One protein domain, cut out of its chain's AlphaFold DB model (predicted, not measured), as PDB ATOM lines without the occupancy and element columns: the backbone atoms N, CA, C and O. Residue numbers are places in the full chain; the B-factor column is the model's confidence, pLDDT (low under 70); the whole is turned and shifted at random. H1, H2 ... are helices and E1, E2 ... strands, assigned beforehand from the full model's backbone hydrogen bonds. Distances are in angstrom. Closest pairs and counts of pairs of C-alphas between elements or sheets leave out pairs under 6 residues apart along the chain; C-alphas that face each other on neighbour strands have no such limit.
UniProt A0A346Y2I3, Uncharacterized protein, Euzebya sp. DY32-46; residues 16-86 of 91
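Overview. This is residues 16 to 86 of the 91 residues of an uncharacterized protein of Euzebya sp. DY32-46 (UniProt A0A346Y2I3). What is the shape? There is little regular structure: a looping stretch with the short H1 leads into a three-stranded antiparallel sheet, E1, E2, E3, and residues 77 to 86, with H2, stick out as a tail. What is printed? The 71 residues include H1, E1, E2, E3 and H2 in that order, mixed in class, with 24 residues in named elements. The whole is loose, with radius of gyration of the C-alphas 15.8 A and spans of 46 by 26 by 18 A.

Along the chain. Where are the helices? H1, residues 21 to 24, begins at C-alpha (124.442, 154.657, 104.833); H2, residues 82 to 85, ends at C-alpha (144.336, 157.124, 76.655). And the strands? E1 is residues 42 to 47, 15.9 A; E2 54 to 60, 16.9 A; E3 68 to 70, 7.2 A.

Arrangement. How do strands pair? They form a meander, each the antiparallel neighbour of the one before, in two hairpins. N 44 and O 58 are 2.8 A apart, N 57 and O 69 2.9 A. And the helices? Neither is on the sheet; both are too short for an O i to N i+4 pair.

Size, cuts and confidence. Which links are long? H1 to E1 and E3 to H2. Any cut or low confidence? The printed part has no cut, and no printed residue is under 70.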
ATOM      1  N   ALA A  16     128.385 152.392  93.686       76.56
ATOM      2  CA  ALA A  16     129.153 153.572  94.087       76.56
ATOM      3  C   ALA A  16     128.396 154.889  93.811       76.56
ATOM      4  O   ALA A  16     128.685 155.915  94.421       76.56
ATOM      5  N   LEU A  17     127.405 154.851  92.913       84.19
ATOM      6  CA  LEU A  17     126.587 155.994  92.513       84.19
ATOM      7  C   LEU A  17     125.313 156.141  93.370       84.19
ATOM      8  O   LEU A  17     124.648 157.171  93.301       84.19
ATOM      9  N   LEU A  18     124.957 155.139  94.186       89.00
ATOM     10  CA  LEU A  18     123.740 155.120  95.009       89.00
ATOM     11  C   LEU A  18     124.067 155.448  96.468       89.00
ATOM     12  O   LEU A  18     123.976 154.589  97.348       89.00
ATOM     13  N   LEU A  19     124.454 156.701  96.720       89.25
ATOM     14  CA  LEU A  19     124.854 157.157  98.052       89.25
ATOM     15  C   LEU A  19     123.808 156.779  99.112       89.25
ATOM     16  O   LEU A  19     122.625 157.084  98.976       89.25
ATOM     17  N   SER A  20     124.257 156.087 100.153       90.06
ATOM     18  CA  SER A  20     123.439 155.591 101.259       90.06
ATOM     19  C   SER A  20     124.335 155.254 102.446       90.06
ATOM     20  O   SER A  20     125.540 155.074 102.271       90.06
ATOM     21  N   GLU A  21     123.740 155.107 103.626       89.56
ATOM     22  CA  GLU A  21     124.442 154.657 104.833       89.56
ATOM     23  C   GLU A  21     125.141 153.307 104.614       89.56
ATOM     24  O   GLU A  21     126.336 153.185 104.850       89.56
ATOM     25  N   THR A  22     124.446 152.334 104.009       87.44
ATOM     26  CA  THR A  22     125.010 151.011 103.675       87.44
ATOM     27  C   THR A  22     126.268 151.091 102.806       87.44
ATOM     28  O   THR A  22     127.171 150.266 102.938       87.44
ATOM     29  N   LEU A  23     126.328 152.060 101.892       87.12
ATOM     30  CA  LEU A  23     127.479 152.263 101.016       87.12
ATOM     31  C   LEU A  23     128.641 152.954 101.746       87.12
ATOM     32  O   LEU A  23     129.803 152.700 101.442       87.12
ATOM     33  N   GLU A  24     128.343 153.825 102.709       86.38
ATOM     34  CA  GLU A  24     129.365 154.466 103.538       86.38
ATOM     35  C   GLU A  24     130.005 153.456 104.501       86.38
ATOM     36  O   GLU A  24     131.233 153.369 104.575       86.38
ATOM     37  N   ASP A  25     129.187 152.594 105.109       86.50
ATOM     38  CA  ASP A  25     129.623 151.495 105.979       86.50
ATOM     39  C   ASP A  25     130.498 150.459 105.255       86.50
ATOM     40  O   ASP A  25     131.260 149.728 105.891       86.50
ATOM     41  N   SER A  26     130.446 150.398 103.918       84.81
ATOM     42  CA  SER A  26     131.302 149.502 103.136       84.81
ATOM     43  C   SER A  26     132.760 149.974 103.042       84.81
ATOM     44  O   SER A  26     133.588 149.267 102.464       84.81
ATOM     45  N   GLY A  27     133.087 151.169 103.549       84.06
ATOM     46  CA  GLY A  27     134.455 151.683 103.628       84.06
ATOM     47  C   GLY A  27     135.021 152.252 102.323       84.06
ATOM     48  O   GLY A  27     136.230 152.438 102.219       84.06
ATOM     49  N   LEU A  28     134.180 152.556 101.326       80.69
ATOM     50  CA  LEU A  28     134.627 153.102 100.032       80.69
ATOM     51  C   LEU A  28     135.148 154.548 100.104       80.69
ATOM     52  O   LEU A  28     135.732 155.027  99.136       80.69
ATOM     53  N   GLY A  29     134.941 155.255 101.221       83.62
ATOM     54  CA  GLY A  29     135.467 156.612 101.412       83.62
ATOM     55  C   GLY A  29     134.897 157.644 100.432       83.62
ATOM     56  O   GLY A  29     135.619 158.527  99.978       83.62
ATOM     57  N   LEU A  30     133.609 157.537 100.086       80.94
ATOM     58  CA  LEU A  30     132.967 158.348  99.035       80.94
ATOM     59  C   LEU A  30     132.839 159.841  99.364       80.94
ATOM     60  O   LEU A  30     132.615 160.663  98.474       80.94
ATOM     61  N   ARG A  31     132.935 160.202 100.645       84.12
ATOM     62  CA  ARG A  31     132.894 161.583 101.125       84.12
ATOM     63  C   ARG A  31     133.653 161.711 102.438       84.12
ATOM     64  O   ARG A  31     133.886 160.725 103.133       84.12
ATOM     65  N   ALA A  32     133.980 162.947 102.800       87.00
ATOM     66  CA  ALA A  32     134.416 163.248 104.155       87.00
ATOM     67  C   ALA A  32     133.264 162.998 105.155       87.00
ATOM     68  O   ALA A  32     132.111 163.326 104.835       87.00
ATOM     69  N   PRO A  33     133.559 162.466 106.358       85.19
ATOM     70  CA  PRO A  33     132.571 162.338 107.418       85.19
ATOM     71  C   PRO A  33     131.959 163.698 107.763       85.19
ATOM     72  O   PRO A  33     132.666 164.661 108.051       85.19
ATOM     73  N   ASP A  34     130.633 163.756 107.747       90.81
ATOM     74  CA  ASP A  34     129.840 164.925 108.128       90.81
ATOM     75  C   ASP A  34     128.597 164.423 108.876       90.81
ATOM     76  O   ASP A  34     127.738 163.805 108.236       90.81
ATOM     77  N   PRO A  35     128.505 164.647 110.202       89.56
ATOM     78  CA  PRO A  35     127.370 164.218 111.023       89.56
ATOM     79  C   PRO A  35     126.044 164.910 110.691       89.56
ATOM     80  O   PRO A  35     124.995 164.437 111.116       89.56
ATOM     81  N   SER A  36     126.072 166.041 109.978       94.94
ATOM     82  CA  SER A  36     124.863 166.761 109.561       94.94
ATOM     83  C   SER A  36     124.288 166.254 108.235       94.94
ATOM     84  O   SER A  36     123.203 166.670 107.824       94.94
ATOM     85  N   PHE A  37     125.007 165.350 107.563       93.75
ATOM     86  CA  PHE A  37     124.605 164.809 106.278       93.75
ATOM     87  C   PHE A  37     123.425 163.845 106.425       93.75
ATOM     88  O   PHE A  37     123.484 162.867 107.167       93.75
ATOM     89  N   VAL A  38     122.368 164.093 105.656       95.75
ATOM     90  CA  VAL A  38     121.198 163.222 105.553       95.75
ATOM     91  C   VAL A  38     121.251 162.515 104.204       95.75
ATOM     92  O   VAL A  38     121.248 163.165 103.154       95.75
ATOM     93  N   TYR A  39     121.295 161.183 104.230       93.69
ATOM     94  CA  TYR A  39     121.285 160.359 103.021       93.69
ATOM     95  C   TYR A  39     119.982 160.526 102.228       93.69
ATOM     96  O   TYR A  39     118.937 160.827 102.813       93.69
ATOM     97  N   PRO A  40     120.017 160.325 100.900       95.25
ATOM     98  CA  PRO A  40     118.799 160.322 100.107       95.25
ATOM     99  C   PRO A  40     117.888 159.156 100.505       95.25
ATOM    100  O   PRO A  40     118.345 158.043 100.770       95.25
ATOM    101  N   ASP A  41     116.580 159.392 100.459       94.75
ATOM    102  CA  ASP A  41     115.570 158.363 100.678       94.75
ATOM    103  C   ASP A  41     115.590 157.333  99.555       94.75
ATOM    104  O   ASP A  41     115.306 156.160  99.770       94.75
ATOM    105  N   ALA A  42     115.841 157.762  98.321       93.56
ATOM    106  CA  ALA A  42     115.957 156.878  97.175       93.56
ATOM    107  C   ALA A  42     116.709 157.555  96.034       93.56
ATOM    108  O   ALA A  42     116.860 158.771  96.000       93.56
ATOM    109  N   ASN A  43     117.098 156.756  95.046       93.44
ATOM    110  CA  ASN A  43     117.731 157.236  93.828       93.44
ATOM    111  C   ASN A  43     116.851 156.913  92.611       93.44
ATOM    112  O   ASN A  43     116.277 155.819  92.497       93.44
ATOM    113  N   ARG A  44     116.725 157.845  91.667       94.94
ATOM    114  CA  ARG A  44     116.327 157.528  90.291       94.94
ATOM    115  C   ARG A  44     117.572 157.078  89.547       94.94
ATOM    116  O   ARG A  44     118.622 157.683  89.694       94.94
ATOM    117  N   VAL A  45     117.432 156.034  88.743       92.88
ATOM    118  CA  VAL A  45     118.520 155.489  87.934       92.88
ATOM    119  C   VAL A  45     117.996 155.256  86.529       92.88
ATOM    120  O   VAL A  45     116.881 154.749  86.375       92.88
ATOM    121  N   ARG A  46     118.786 155.615  85.514       94.75
ATOM    122  CA  ARG A  46     118.593 155.114  84.147       94.75
ATOM    123  C   ARG A  46     119.811 154.298  83.752       94.75
ATOM    124  O   ARG A  46     120.943 154.740  83.948       94.75
ATOM    125  N   LEU A  47     119.548 153.119  83.207       92.00
ATOM    126  CA  LEU A  47     120.561 152.250  82.635       92.00
ATOM    127  C   LEU A  47     120.416 152.276  81.119       92.00
ATOM    128  O   LEU A  47     119.296 152.238  80.605       92.00
ATOM    129  N   ASP A  48     121.543 152.300  80.424       94.19
ATOM    130  CA  ASP A  48     121.579 151.838  79.049       94.19
ATOM    131  C   ASP A  48     121.346 150.321  79.042       94.19
ATOM    132  O   ASP A  48     122.051 149.572  79.721       94.19
ATOM    133  N   VAL A  49     120.317 149.866  78.327       92.50
ATOM    134  CA  VAL A  49     119.891 148.457  78.352       92.50
ATOM    135  C   VAL A  49     120.850 147.560  77.572       92.50
ATOM    136  O   VAL A  49     120.988 146.389  77.916       92.50
ATOM    137  N   ALA A  50     121.515 148.089  76.544       92.38
ATOM    138  CA  ALA A  50     122.433 147.308  75.726       92.38
ATOM    139  C   ALA A  50     123.751 147.052  76.468       92.38
ATOM    140  O   ALA A  50     124.269 145.939  76.432       92.38
ATOM    141  N   LEU A  51     124.268 148.067  77.167       89.88
ATOM    142  CA  LEU A  51     125.574 148.013  77.828       89.88
ATOM    143  C   LEU A  51     125.503 147.730  79.333       89.88
ATOM    144  O   LEU A  51     126.520 147.424  79.948       89.88
ATOM    145  N   GLY A  52     124.333 147.887  79.957       88.69
ATOM    146  CA  GLY A  52     124.189 147.814  81.414       88.69
ATOM    147  C   GLY A  52     124.844 148.984  82.163       88.69
ATOM    148  O   GLY A  52     125.088 148.889  83.366       88.69
ATOM    149  N   VAL A  53     125.138 150.091  81.474       89.44
ATOM    150  CA  VAL A  53     125.829 151.265  82.036       89.44
ATOM    151  C   VAL A  53     124.831 152.222  82.684       89.44
ATOM    152  O   VAL A  53     123.799 152.552  82.104       89.44
ATOM    153  N   CYS A  54     125.146 152.725  83.879       91.75
ATOM    154  CA  CYS A  54     124.332 153.728  84.564       91.75
ATOM    155  C   CYS A  54     124.537 155.128  83.972       91.75
ATOM    156  O   CYS A  54     125.437 155.864  84.379       91.75
ATOM    157  N   VAL A  55     123.659 155.519  83.050       94.56
ATOM    158  CA  VAL A  55     123.741 156.803  82.341       94.56
ATOM    159  C   VAL A  55     123.150 157.980  83.116       94.56
ATOM    160  O   VAL A  55     123.441 159.127  82.805       94.56
ATOM    161  N   PHE A  56     122.335 157.725  84.141       95.25
ATOM    162  CA  PHE A  56     121.749 158.796  84.942       95.25
ATOM    163  C   PHE A  56     121.531 158.390  86.389       95.25
ATOM    164  O   PHE A  56     121.040 157.286  86.646       95.25
ATOM    165  N   THR A  57     121.770 159.330  87.301       95.00
ATOM    166  CA  THR A  57     121.289 159.263  88.681       95.00
ATOM    167  C   THR A  57     120.676 160.579  89.134       95.00
ATOM    168  O   THR A  57     121.054 161.650  88.672       95.00
ATOM    169  N   GLU A  58     119.733 160.490  90.066       96.44
ATOM    170  CA  GLU A  58     119.178 161.636  90.786       96.44
ATOM    171  C   GLU A  58     118.780 161.195  92.195       96.44
ATOM    172  O   GLU A  58     118.090 160.185  92.369       96.44
ATOM    173  N   GLN A  59     119.204 161.956  93.195       95.88
ATOM    174  CA  GLN A  59     118.872 161.742  94.598       95.88
ATOM    175  C   GLN A  59     117.502 162.337  94.939       95.88
ATOM    176  O   GLN A  59     117.225 163.500  94.647       95.88
ATOM    177  N   PHE A  60     116.661 161.565  95.624       97.00
ATOM    178  CA  PHE A  60     115.412 162.040  96.213       97.00
ATOM    179  C   PHE A  60     115.521 162.097  97.728       97.00
ATOM    180  O   PHE A  60     115.850 161.096  98.361       97.00
ATOM    181  N   GLY A  61     115.197 163.259  98.295       96.56
ATOM    182  CA  GLY A  61     115.366 163.520  99.722       96.56
ATOM    183  C   GLY A  61     116.829 163.735 100.118       96.56
ATOM    184  O   GLY A  61     117.724 163.783  99.271       96.56
ATOM    185  N   GLY A  62     117.058 163.878 101.421       96.06
ATOM    186  CA  GLY A  62     118.385 164.109 101.990       96.06
ATOM    187  C   GLY A  62     119.002 165.472 101.653       96.06
ATOM    188  O   GLY A  62     118.384 166.353 101.056       96.06
ATOM    189  N   THR A  63     120.265 165.642 102.045       95.75
ATOM    190  CA  THR A  63     121.019 166.901 101.913       95.75
ATOM    191  C   THR A  63     121.283 167.293 100.457       95.75
ATOM    192  O   THR A  63     121.486 168.467 100.157       95.75
ATOM    193  N   ARG A  64     121.291 166.323  99.538       93.31
ATOM    194  CA  ARG A  64     121.645 166.505  98.123       93.31
ATOM    195  C   ARG A  64     120.491 166.154  97.181       93.31
ATOM    196  O   ARG A  64     120.719 165.659  96.083       93.31
ATOM    197  N   ALA A  65     119.249 166.424  97.577       96.81
ATOM    198  CA  ALA A  65     118.098 166.231  96.697       96.81
ATOM    199  C   ALA A  65     118.313 166.904  95.322       96.81
ATOM    200  O   ALA A  65     118.745 168.056  95.242       96.81
ATOM    201  N   GLY A  66     118.039 166.170  94.243       96.38
ATOM    202  CA  GLY A  66     118.256 166.596  92.857       96.38
ATOM    203  C   GLY A  66     119.687 166.420  92.333       96.38
ATOM    204  O   GLY A  66     119.917 166.609  91.141       96.38
ATOM    205  N   TRP A  67     120.655 166.046  93.174       95.06
ATOM    206  CA  TRP A  67     122.023 165.782  92.725       95.06
ATOM    207  C   TRP A  67     122.159 164.405  92.086       95.06
ATOM    208  O   TRP A  67     121.485 163.453  92.473       95.06
ATOM    209  N   GLY A  68     123.108 164.290  91.164       92.19
ATOM    210  CA  GLY A  68     123.478 163.046  90.509       92.19
ATOM    211  C   GLY A  68     124.289 163.340  89.257       92.19
ATOM    212  O   GLY A  68     125.057 164.304  89.225       92.19
ATOM    213  N   HIS A  69     124.104 162.531  88.223       92.69
ATOM    214  CA  HIS A  69     124.761 162.712  86.933       92.69
ATOM    215  C   HIS A  69     123.806 162.427  85.783       92.69
ATOM    216  O   HIS A  69     122.851 161.668  85.931       92.69
ATOM    217  N   ASP A  70     124.109 163.002  84.624       96.06
ATOM    218  CA  ASP A  70     123.484 162.674  83.347       96.06
ATOM    219  C   ASP A  70     124.593 162.593  82.301       96.06
ATOM    220  O   ASP A  70     125.294 163.578  82.059       96.06
ATOM    221  N   ILE A  71     124.812 161.403  81.749       93.44
ATOM    222  CA  ILE A  71     125.850 161.155  80.754       93.44
ATOM    223  C   ILE A  71     125.229 160.602  79.481       93.44
ATOM    224  O   ILE A  71     124.253 159.849  79.500       93.44
ATOM    225  N   ARG A  72     125.847 160.951  78.357       95.19
ATOM    226  CA  ARG A  72     125.488 160.437  77.042       95.19
ATOM    227  C   ARG A  72     126.603 159.533  76.542       95.19
ATOM    228  O   ARG A  72     127.772 159.896  76.604       95.19
ATOM    229  N   ILE A  73     126.226 158.359  76.049       92.44
ATOM    230  CA  ILE A  73     127.148 157.473  75.343       92.44
ATOM    231  C   ILE A  73     127.303 158.034  73.928       92.44
ATOM    232  O   ILE A  73     126.319 158.159  73.201       92.44
ATOM    233  N   GLU A  74     128.523 158.437  73.573       92.75
ATOM    234  CA  GLU A  74     128.832 159.017  72.258       92.75
ATOM    235  C   GLU A  74     129.051 157.945  71.188       92.75
ATOM    236  O   GLU A  74     128.648 158.139  70.048       92.75
ATOM    237  N   ALA A  75     129.682 156.833  71.569       90.38
ATOM    238  CA  ALA A  75     130.162 155.796  70.665       90.38
ATOM    239  C   ALA A  75     130.331 154.462  71.411       90.38
ATOM    240  O   ALA A  75     130.648 154.447  72.604       90.38
ATOM    241  N   VAL A  76     130.140 153.349  70.698       90.69
ATOM    242  CA  VAL A  76     130.312 151.968  71.187       90.69
ATOM    243  C   VAL A  76     131.019 151.163  70.105       90.69
ATOM    244  O   VAL A  76     130.648 151.271  68.940       90.69
ATOM    245  N   ASP A  77     132.032 150.378  70.478       89.44
ATOM    246  CA  ASP A  77     132.859 149.572  69.560       89.44
ATOM    247  C   ASP A  77     133.523 150.366  68.416       89.44
ATOM    248  O   ASP A  77     134.061 149.793  67.464       89.44
ATOM    249  N   GLU A  78     133.530 151.696  68.510       89.69
ATOM    250  CA  GLU A  78     134.219 152.559  67.561       89.69
ATOM    251  C   GLU A  78     135.724 152.592  67.867       89.69
ATOM    252  O   GLU A  78     136.111 152.695  69.037       89.69
ATOM    253  N   PRO A  79     136.599 152.531  66.845       89.06
ATOM    254  CA  PRO A  79     138.033 152.696  67.040       89.06
ATOM    255  C   PRO A  79     138.349 154.052  67.682       89.06
ATOM    256  O   PRO A  79     138.112 155.103  67.089       89.06
ATOM    257  N   MET A  80     138.918 154.021  68.885       86.56
ATOM    258  CA  MET A  80     139.319 155.218  69.622       86.56
ATOM    259  C   MET A  80     140.812 155.504  69.394       86.56
ATOM    260  O   MET A  80     141.619 154.584  69.547       86.56
ATOM    261  N   PRO A  81     141.208 156.746  69.053       87.94
ATOM    262  CA  PRO A  81     142.617 157.118  68.935       87.94
ATOM    263  C   PRO A  81     143.385 156.886  70.242       87.94
ATOM    264  O   PRO A  81     142.896 157.215  71.324       87.94
ATOM    265  N   GLU A  82     144.613 156.373  70.148       85.88
ATOM    266  CA  GLU A  82     145.486 156.092  71.302       85.88
ATOM    267  C   GLU A  82     145.790 157.343  72.139       85.88
ATOM    268  O   GLU A  82     146.041 157.259  73.341       85.88
ATOM    269  N   GLU A  83     145.739 158.521  71.520       87.25
ATOM    270  CA  GLU A  83     145.903 159.818  72.171       87.25
ATOM    271  C   GLU A  83     144.894 160.051  73.301       87.25
ATOM    272  O   GLU A  83     145.240 160.728  74.269       87.25
ATOM    273  N   LEU A  84     143.684 159.483  73.213       80.12
ATOM    274  CA  LEU A  84     142.647 159.618  74.243       80.12
ATOM    275  C   LEU A  84     143.002 158.899  75.553       80.12
ATOM    276  O   LEU A  84     142.411 159.197  76.587       80.12
ATOM    277  N   PHE A  85     143.958 157.968  75.517       81.75
ATOM    278  CA  PHE A  85     144.336 157.124  76.655       81.75
ATOM    279  C   PHE A  85     145.731 157.438  77.202       81.75
ATOM    280  O   PHE A  85     146.237 156.715  78.060       81.75
ATOM    281  N   ARG A  86     146.379 158.502  76.714       85.44
ATOM    282  CA  ARG A  86     147.644 158.964  77.288       85.44
ATOM    283  C   ARG A  86     147.341 159.726  78.572       85.44
ATOM    284  O   ARG A  86     146.580 160.691  78.548       85.44
TER     285      ARG A  86